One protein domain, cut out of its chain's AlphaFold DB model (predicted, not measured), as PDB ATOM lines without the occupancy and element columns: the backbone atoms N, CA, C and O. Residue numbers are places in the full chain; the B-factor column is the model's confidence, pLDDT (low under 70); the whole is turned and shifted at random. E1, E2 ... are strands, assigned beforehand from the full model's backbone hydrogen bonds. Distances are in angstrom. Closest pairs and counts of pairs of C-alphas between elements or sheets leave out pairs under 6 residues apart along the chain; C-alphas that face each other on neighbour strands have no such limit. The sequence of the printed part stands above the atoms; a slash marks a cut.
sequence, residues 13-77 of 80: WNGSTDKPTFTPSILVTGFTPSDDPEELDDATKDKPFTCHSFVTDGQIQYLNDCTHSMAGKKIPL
ATOM      1  N   TRP A  13     -54.844  35.611 -30.219       95.50
ATOM      2  CA  TRP A  13     -55.885  34.767 -30.794       95.50
ATOM      3  C   TRP A  13     -56.774  35.628 -31.694       95.50
ATOM      4  O   TRP A  13     -56.950  36.830 -31.453       95.50
ATOM      5  N   ASN A  14     -57.283  35.038 -32.772       95.81
ATOM      6  CA  ASN A  14     -58.154  35.718 -33.732       95.81
ATOM      7  C   ASN A  14     -59.651  35.630 -33.387       95.81
ATOM      8  O   ASN A  14     -60.455  36.191 -34.124       95.81
ATOM      9  N   GLY A  15     -60.034  34.946 -32.305       94.81
ATOM     10  CA  GLY A  15     -61.438  34.792 -31.908       94.81
ATOM     11  C   GLY A  15     -62.181  33.652 -32.614       94.81
ATOM     12  O   GLY A  15     -63.324  33.374 -32.268       94.81
ATOM     13  N   SER A  16     -61.561  32.992 -33.597       94.38
ATOM     14  CA  SER A  16     -62.214  31.963 -34.407       94.38
ATOM     15  C   SER A  16     -61.946  30.570 -33.850       94.38
ATOM     16  O   SER A  16     -60.800  30.222 -33.563       94.38
ATOM     17  N   THR A  17     -63.005  29.775 -33.722       92.38
ATOM     18  CA  THR A  17     -62.932  28.341 -33.404       92.38
ATOM     19  C   THR A  17     -62.943  27.466 -34.658       92.38
ATOM     20  O   THR A  17     -62.487  26.334 -34.593       92.38
ATOM     21  N   ASP A  18     -63.430  27.989 -35.788       93.06
ATOM     22  CA  ASP A  18     -63.477  27.292 -37.086       93.06
ATOM     23  C   ASP A  18     -62.134  27.388 -37.827       93.06
ATOM     24  O   ASP A  18     -61.570  26.402 -38.291       93.06
ATOM     25  N   LYS A  19     -61.560  28.595 -37.863       95.50
ATOM     26  CA  LYS A  19     -60.257  28.880 -38.481       95.50
ATOM     27  C   LYS A  19     -59.346  29.581 -37.485       95.50
ATOM     28  O   LYS A  19     -59.098  30.788 -37.609       95.50
ATOM     29  N   PRO A  20     -58.893  28.871 -36.440       95.88
ATOM     30  CA  PRO A  20     -58.084  29.478 -35.403       95.88
ATOM     31  C   PRO A  20     -56.751  29.973 -35.963       95.88
ATOM     32  O   PRO A  20     -56.146  29.361 -36.848       95.88
ATOM     33  N   THR A  21     -56.288  31.077 -35.389       97.12
ATOM     34  CA  THR A  21     -54.914  31.560 -35.516       97.12
ATOM     35  C   THR A  21     -54.385  31.857 -34.120       97.12
ATOM     36  O   THR A  21     -55.021  32.612 -33.375       97.12
ATOM     37  N   PHE A  22     -53.216  31.307 -33.795       95.81
ATOM     38  CA  PHE A  22     -52.494  31.561 -32.550       95.81
ATOM     39  C   PHE A  22     -51.147  32.222 -32.852       95.81
ATOM     40  O   PHE A  22     -50.494  31.909 -33.844       95.81
ATOM     41  N   THR A  23     -50.737  33.161 -32.001       95.38
ATOM     42  CA  THR A  23     -49.418  33.812 -32.077       95.38
ATOM     43  C   THR A  23     -48.831  33.915 -30.672       95.38
ATOM     44  O   THR A  23     -49.585  34.262 -29.766       95.38
ATOM     45  N   PRO A  24     -47.532  33.658 -30.440       95.62
ATOM     46  CA  PRO A  24     -46.492  33.285 -31.407       95.62
ATOM     47  C   PRO A  24     -46.611  31.810 -31.860       95.62
ATOM     48  O   PRO A  24     -47.704  31.250 -31.867       95.62
ATOM     49  N   SER A  25     -45.509  31.196 -32.297       97.19
ATOM     50  CA  SER A  25     -45.447  29.755 -32.560       97.19
ATOM     51  C   SER A  25     -45.595  28.925 -31.281       97.19
ATOM     52  O   SER A  25     -45.393  29.402 -30.164       97.19
ATOM     53  N   ILE A  26     -45.928  27.652 -31.468       97.75
ATOM     54  CA  ILE A  26     -45.992  26.619 -30.439       97.75
ATOM     55  C   ILE A  26     -44.727  25.768 -30.561       97.75
ATOM     56  O   ILE A  26     -44.488  25.176 -31.614       97.75
ATOM     57  N   LEU A  27     -43.940  25.689 -29.489       98.06
ATOM     58  CA  LEU A  27     -42.768  24.823 -29.385       98.06
ATOM     59  C   LEU A  27     -43.041  23.722 -28.355       98.06
ATOM     60  O   LEU A  27     -43.347  24.010 -27.200       98.06
ATOM     61  N   VAL A  28     -42.908  22.472 -28.783       98.06
ATOM     62  CA  VAL A  28     -42.993  21.273 -27.949       98.06
ATOM     63  C   VAL A  28     -41.657  20.553 -28.034       98.06
ATOM     64  O   VAL A  28     -41.226  20.165 -29.118       98.06
ATOM     65  N   THR A  29     -41.011  20.359 -26.893       98.00
ATOM     66  CA  THR A  29     -39.738  19.640 -26.778       98.00
ATOM     67  C   THR A  29     -39.873  18.511 -25.771       98.00
ATOM     68  O   THR A  29     -40.596  18.650 -24.786       98.00
ATOM     69  N   GLY A  30     -39.150  17.420 -25.979       96.38
ATOM     70  CA  GLY A  30     -39.136  16.294 -25.055       96.38
ATOM     71  C   GLY A  30     -38.181  15.207 -25.516       96.38
ATOM     72  O   GLY A  30     -37.254  15.474 -26.279       96.38
ATOM     73  N   PHE A  31     -38.445  13.987 -25.072       96.00
ATOM     74  CA  PHE A  31     -37.707  12.794 -25.452       96.00
ATOM     75  C   PHE A  31     -38.703  11.710 -25.876       96.00
ATOM     76  O   PHE A  31     -39.799  11.624 -25.320       96.00
ATOM     77  N   THR A  32     -38.353  10.938 -26.897       94.12
ATOM     78  CA  THR A  32     -39.097   9.755 -27.344       94.12
ATOM     79  C   THR A  32     -38.283   8.508 -27.019       94.12
ATOM     80  O   THR A  32     -37.077   8.544 -27.279       94.12
ATOM     81  N   PRO A  33     -38.910   7.421 -26.534       94.44
ATOM     82  CA  PRO A  33     -38.223   6.157 -26.282       94.44
ATOM     83  C   PRO A  33     -37.400   5.664 -27.475       94.44
ATOM     84  O   PRO A  33     -37.702   6.011 -28.624       94.44
ATOM     85  N   SER A  34     -36.372   4.854 -27.206       93.00
ATOM     86  CA  SER A  34     -35.623   4.174 -28.270       93.00
ATOM     87  C   SER A  34     -36.566   3.336 -29.144       93.00
ATOM     88  O   SER A  34     -37.557   2.781 -28.674       93.00
ATOM     89  N   ASP A  35     -36.253   3.240 -30.437       90.88
ATOM     90  CA  ASP A  35     -36.977   2.346 -31.353       90.88
ATOM     91  C   ASP A  35     -36.497   0.886 -31.216       90.88
ATOM     92  O   ASP A  35     -37.086  -0.014 -31.816       90.88
ATOM     93  N   ASP A  36     -35.410   0.656 -30.468       94.62
ATOM     94  CA  ASP A  36     -34.892  -0.673 -30.153       94.62
ATOM     95  C   ASP A  36     -35.666  -1.269 -28.957       94.62
ATOM     96  O   ASP A  36     -35.615  -0.699 -27.862       94.62
ATOM     97  N   PRO A  37     -36.370  -2.410 -29.127       94.69
ATOM     98  CA  PRO A  37     -37.108  -3.066 -28.052       94.69
ATOM     99  C   PRO A  37     -36.277  -3.399 -26.808       94.69
ATOM    100  O   PRO A  37     -36.830  -3.421 -25.711       94.69
ATOM    101  N   GLU A  38     -34.976  -3.668 -26.962       96.19
ATOM    102  CA  GLU A  38     -34.082  -3.983 -25.838       96.19
ATOM    103  C   GLU A  38     -33.706  -2.735 -25.022       96.19
ATOM    104  O   GLU A  38     -33.285  -2.847 -23.872       96.19
ATOM    105  N   GLU A  39     -33.891  -1.544 -25.597       95.69
ATOM    106  CA  GLU A  39     -33.541  -0.254 -24.998       95.69
ATOM    107  C   GLU A  39     -34.768   0.550 -24.533       95.69
ATOM    108  O   GLU A  39     -34.609   1.667 -24.047       95.69
ATOM    109  N   LEU A  40     -35.988   0.013 -24.663       93.19
ATOM    110  CA  LEU A  40     -37.234   0.742 -24.369       93.19
ATOM    111  C   LEU A  40     -37.322   1.291 -22.939       93.19
ATOM    112  O   LEU A  40     -37.908   2.350 -22.731       93.19
ATOM    113  N   ASP A  41     -36.753   0.572 -21.969       93.38
ATOM    114  CA  ASP A  41     -36.772   0.948 -20.551       93.38
ATOM    115  C   ASP A  41     -35.513   1.736 -20.122       93.38
ATOM    116  O   ASP A  41     -35.387   2.125 -18.957       93.38
ATOM    117  N   ASP A  42     -34.572   1.992 -21.041       95.94
ATOM    118  CA  ASP A  42     -33.357   2.770 -20.784       95.94
ATOM    119  C   ASP A  42     -33.515   4.213 -21.284       95.94
ATOM    120  O   ASP A  42     -33.193   4.547 -22.423       95.94
ATOM    121  N   ALA A  43     -33.931   5.104 -20.382       93.75
ATOM    122  CA  ALA A  43     -34.111   6.529 -20.675       93.75
ATOM    123  C   ALA A  43     -32.834   7.238 -21.177       93.75
ATOM    124  O   ALA A  43     -32.911   8.345 -21.712       93.75
ATOM    125  N   THR A  44     -31.640   6.643 -21.020       95.62
ATOM    126  CA  THR A  44     -30.403   7.198 -21.600       95.62
ATOM    127  C   THR A  44     -30.322   7.009 -23.116       95.62
ATOM    128  O   THR A  44     -29.505   7.664 -23.771       95.62
ATOM    129  N   LYS A  45     -31.170   6.139 -23.678       96.19
ATOM    130  CA  LYS A  45     -31.291   5.862 -25.113       96.19
ATOM    131  C   LYS A  45     -32.433   6.622 -25.781       96.19
ATOM    132  O   LYS A  45     -32.546   6.581 -27.008       96.19
ATOM    133  N   ASP A  46     -33.227   7.364 -25.013       95.75
ATOM    134  CA  ASP A  46     -34.296   8.185 -25.563       95.75
ATOM    135  C   ASP A  46     -33.749   9.260 -26.512       95.75
ATOM    136  O   ASP A  46     -32.749   9.940 -26.258       95.75
ATOM    137  N   LYS A  47     -34.448   9.454 -27.628       94.62
ATOM    138  CA  LYS A  47     -34.076  10.419 -28.663       94.62
ATOM    139  C   LYS A  47     -34.728  11.772 -28.382       94.62
ATOM    140  O   LYS A  47     -35.906  11.819 -28.028       94.62
ATOM    141  N   PRO A  48     -34.021  12.898 -28.581       95.75
ATOM    142  CA  PRO A  48     -34.621  14.215 -28.429       95.75
ATOM    143  C   PRO A  48     -35.728  14.432 -29.465       95.75
ATOM    144  O   PRO A  48     -35.575  14.165 -30.660       95.75
ATOM    145  N   PHE A  49     -36.841  14.983 -29.001       97.19
ATOM    146  CA  PHE A  49     -38.001  15.315 -29.808       97.19
ATOM    147  C   PHE A  49     -38.226  16.822 -29.827       97.19
ATOM    148  O   PHE A  49     -38.180  17.490 -28.794       97.19
ATOM    149  N   THR A  50     -38.495  17.370 -31.010       98.31
ATOM    150  CA  THR A  50     -38.931  18.756 -31.182       98.31
ATOM    151  C   THR A  50     -40.053  18.813 -32.208       98.31
ATOM    152  O   THR A  50     -39.943  18.271 -33.307       98.31
ATOM    153  N   CYS A  51     -41.133  19.496 -31.848       98.25
ATOM    154  CA  CYS A  51     -42.197  19.920 -32.741       98.25
ATOM    155  C   CYS A  51     -42.381  21.427 -32.573       98.25
ATOM    156  O   CYS A  51     -42.751  21.905 -31.504       98.25
ATOM    157  N   HIS A  52     -42.119  22.178 -33.633       98.62
ATOM    158  CA  HIS A  52     -42.273  23.620 -33.670       98.62
ATOM    159  C   HIS A  52     -43.270  23.969 -34.773       98.62
ATOM    160  O   HIS A  52     -43.101  23.581 -35.929       98.62
ATOM    161  N   SER A  53     -44.359  24.648 -34.420       98.69
ATOM    162  CA  SER A  53     -45.463  24.880 -35.348       98.69
ATOM    163  C   SER A  53     -46.102  26.258 -35.219       98.69
ATOM    164  O   SER A  53     -46.072  26.892 -34.165       98.69
ATOM    165  N   PHE A  54     -46.721  26.710 -36.307       98.44
ATOM    166  CA  PHE A  54     -47.696  27.797 -36.303       98.44
ATOM    167  C   PHE A  54     -49.091  27.248 -36.577       98.44
ATOM    168  O   PHE A  54     -49.252  26.327 -37.378       98.44
ATOM    169  N   VAL A  55     -50.098  27.874 -35.971       97.88
ATOM    170  CA  VAL A  55     -51.505  27.657 -36.314       97.88
ATOM    171  C   VAL A  55     -52.055  28.951 -36.884       97.88
ATOM    172  O   VAL A  55     -52.127  29.954 -36.172       97.88
ATOM    173  N   THR A  56     -52.441  28.923 -38.157       97.50
ATOM    174  CA  THR A  56     -52.948  30.092 -38.882       97.50
ATOM    175  C   THR A  56     -54.052  29.669 -39.838       97.50
ATOM    176  O   THR A  56     -53.844  28.768 -40.649       97.50
ATOM    177  N   ASP A  57     -55.194  30.350 -39.774       96.88
ATOM    178  CA  ASP A  57     -56.348  30.144 -40.662       96.88
ATOM    179  C   ASP A  57     -56.812  28.676 -40.718       96.88
ATOM    180  O   ASP A  57     -57.072  28.113 -41.779       96.88
ATOM    181  N   GLY A  58     -56.858  28.022 -39.554       96.62
ATOM    182  CA  GLY A  58     -57.278  26.623 -39.459       96.62
ATOM    183  C   GLY A  58     -56.275  25.615 -40.027       96.62
ATOM    184  O   GLY A  58     -56.640  24.479 -40.320       96.62
ATOM    185  N   GLN A  59     -55.012  26.005 -40.199       97.88
ATOM    186  CA  GLN A  59     -53.944  25.128 -40.677       97.88
ATOM    187  C   GLN A  59     -52.791  25.081 -39.680       97.88
ATOM    188  O   GLN A  59     -52.412  26.109 -39.117       97.88
ATOM    189  N   ILE A  60     -52.192  23.901 -39.521       98.12
ATOM    190  CA  ILE A  60     -50.913  23.729 -38.832       98.12
ATOM    191  C   ILE A  60     -49.801  23.796 -39.874       98.12
ATOM    192  O   ILE A  60     -49.812  23.050 -40.853       98.12
ATOM    193  N   GLN A  61     -48.822  24.666 -39.651       98.50
ATOM    194  CA  GLN A  61     -47.546  24.672 -40.358       98.50
ATOM    195  C   GLN A  61     -46.459  24.174 -39.407       98.50
ATOM    196  O   GLN A  61     -46.120  24.873 -38.456       98.50
ATOM    197  N   TYR A  62     -45.901  22.998 -39.679       98.62
ATOM    198  CA  TYR A  62     -44.719  22.491 -38.987       98.62
ATOM    199  C   TYR A  62     -43.463  23.137 -39.571       98.62
ATOM    200  O   TYR A  62     -43.323  23.263 -40.790       98.62
ATOM    201  N   LEU A  63     -42.552  23.561 -38.705       98.50
ATOM    202  CA  LEU A  63     -41.304  24.198 -39.096       98.50
ATOM    203  C   LEU A  63     -40.217  23.155 -39.398       98.50
ATOM    204  O   LEU A  63     -40.389  21.955 -39.176       98.50
ATOM    205  N   ASN A  64     -39.123  23.600 -40.015       98.38
ATOM    206  CA  ASN A  64     -38.051  22.708 -40.480       98.38
ATOM    207  C   ASN A  64     -37.147  22.199 -39.345       98.38
ATOM    208  O   ASN A  64     -36.365  21.285 -39.566       98.38
ATOM    209  N   ASP A  65     -37.242  22.788 -38.154       97.81
ATOM    210  CA  ASP A  65     -36.546  22.373 -36.931       97.81
ATOM    211  C   ASP A  65     -37.303  21.287 -36.142       97.81
ATOM    212  O   ASP A  65     -36.846  20.846 -35.089       97.81
ATOM    213  N   CYS A  66     -38.440  20.809 -36.657       98.38
ATOM    214  CA  CYS A  66     -39.090  19.601 -36.163       98.38
ATOM    215  C   CYS A  66     -38.221  18.352 -36.398       98.38
ATOM    216  O   CYS A  66     -37.668  18.171 -37.480       98.38
ATOM    217  N   THR A  67     -38.194  17.421 -35.441       97.25
ATOM    218  CA  THR A  67     -37.476  16.135 -35.580       97.25
ATOM    219  C   THR A  67     -38.344  14.997 -36.126       97.25
ATOM    220  O   THR A  67     -37.856  13.893 -36.354       97.25
ATOM    221  N   HIS A  68     -39.636  15.244 -36.357       95.44
ATOM    222  CA  HIS A  68     -40.591  14.259 -36.867       95.44
ATOM    223  C   HIS A  68     -40.833  14.396 -38.379       95.44
ATOM    224  O   HIS A  68     -40.612  15.441 -38.987       95.44
ATOM    225  N   SER A  69     -41.402  13.355 -38.993       96.94
ATOM    226  CA  SER A  69     -41.631  13.231 -40.447       96.94
ATOM    227  C   SER A  69     -42.572  14.272 -41.079       96.94
ATOM    228  O   SER A  69     -42.793  14.265 -42.296       96.94
ATOM    229  N   MET A  70     -43.158  15.155 -40.270       97.56
ATOM    230  CA  MET A  70     -44.016  16.248 -40.733       97.56
ATOM    231  C   MET A  70     -43.290  17.596 -40.791       97.56
ATOM    232  O   MET A  70     -43.925  18.578 -41.156       97.56
ATOM    233  N   ALA A  71     -41.989  17.646 -40.482       98.38
ATOM    234  CA  ALA A  71     -41.159  18.839 -40.628       98.38
ATOM    235  C   ALA A  71     -41.357  19.511 -41.998       98.38
ATOM    236  O   ALA A  71     -41.397  18.845 -43.037       98.38
ATOM    237  N   GLY A  72     -41.546  20.831 -41.985       98.25
ATOM    238  CA  GLY A  72     -41.783  21.640 -43.184       98.25
ATOM    239  C   GLY A  72     -43.153  21.462 -43.854       98.25
ATOM    240  O   GLY A  72     -43.440  22.146 -44.839       98.25
ATOM    241  N   LYS A  73     -44.025  20.569 -43.363       98.50
ATOM    242  CA  LYS A  73     -45.355  20.351 -43.951       98.50
ATOM    243  C   LYS A  73     -46.388  21.318 -43.383       98.50
ATOM    244  O   LYS A  73     -46.356  21.689 -42.210       98.50
ATOM    245  N   LYS A  74     -47.370  21.659 -44.216       98.31
ATOM    246  CA  LYS A  74     -48.566  22.409 -43.829       98.31
ATOM    247  C   LYS A  74     -49.800  21.548 -44.061       98.31
ATOM    248  O   LYS A  74     -49.970  21.025 -45.159       98.31
ATOM    249  N   ILE A  75     -50.639  21.395 -43.043       97.62
ATOM    250  CA  ILE A  75     -51.843  20.559 -43.101       97.62
ATOM    251  C   ILE A  75     -53.057  21.298 -42.525       97.62
ATOM    252  O   ILE A  75     -52.887  22.130 -41.628       97.62
ATOM    253  N   PRO A  76     -54.279  21.026 -43.017       97.38
ATOM    254  CA  PRO A  76     -55.494  21.524 -42.380       97.38
ATOM    255  C   PRO A  76     -55.676  20.904 -40.989       97.38
ATOM    256  O   PRO A  76     -55.297  19.752 -40.763       97.38
ATOM    257  N   LEU A  77     -56.265  21.665 -40.065       94.81
ATOM    258  CA  LEU A  77     -56.782  21.111 -38.817       94.81
ATOM    259  C   LEU A  77     -57.929  20.133 -39.115       94.81
ATOM    260  O   LEU A  77     -58.666  20.333 -40.087       94.81
TER     261      LEU A  77
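Overview. This is residues 13 to 77 of the 80 residues of an uncharacterized protein of Hafnia alvei ATCC 51873 (UniProt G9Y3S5). A long, slender hairpin of two strands, E1 and E2, makes most of the length of this rod, and two short strands, E3 and E4, are added side by side along the last part of E2, so that the sheet is four strands wide near one end only. The long loop of residues 33 to 46 lies at the other end of the rod, where E1 turns back into E2. The printed part has 65 residues with no named helix and four named strands, E1, E2, E3 and E4 along the chain, in one antiparallel sheet of the same order. The class is all strand, although under half of the residues, 28 of 65, are in named elements. The whole is loose, with a radius of gyration of the C-alphas of 15.2 A, and the C-alphas span 47 by 18 by 18 A.

Along the chain. The printed part begins at Trp 13. E1, residues 22 to 32, begins at C-alpha 22 at (-52.494, 31.561, -32.550), is 26.1 A long from first to last C-alpha, and bends by 56 degrees at residue 25. E2, residues 47 to 56, begins at C-alpha 47 at (-34.076, 10.419, -28.663) and is 29.1 A long. E3 is residues 59 to 62, 9.7 A. E4 is residues 74 to 76, 7.1 A, and ends at C-alpha 76 at (-55.494, 21.524, -42.380).

Arrangement. The sheet is a meander, each strand the antiparallel neighbour of the one before, with E1 and E4 as edge strands. E1 and E2 form a hairpin with 163 degrees between their directions. The C-alphas of Phe 22 and Val 55 face each other at 5.5 A, and those of Thr 32 and Lys 47 at 5.2 A. N 28 and O 51, 2.8 A apart, are within hydrogen-bond range. E2 and E3 form a hairpin at 146 degrees; N 54 and O 61 are within hydrogen-bond range at 2.9 A. E3 and E4 form a hairpin at 153 degrees, with N 60 and O 75 within hydrogen-bond range at 2.8 A. E1 is apart from E3 and from E4. From edge to edge of the sheet the strands' lines turn by 74 degrees.

Size, cuts and confidence. The two C-alphas farthest apart, those of Gly 15 and Glu 38, are 47.8 A from each other. The links from E1 to E2 and from E3 to E4 are long, with 14 and 11 residues, and the link from E2 to E3 is tight, with 2. The printed part has no cut. The mean pLDDT of the printed part is 96.4, and no printed residue is under 70.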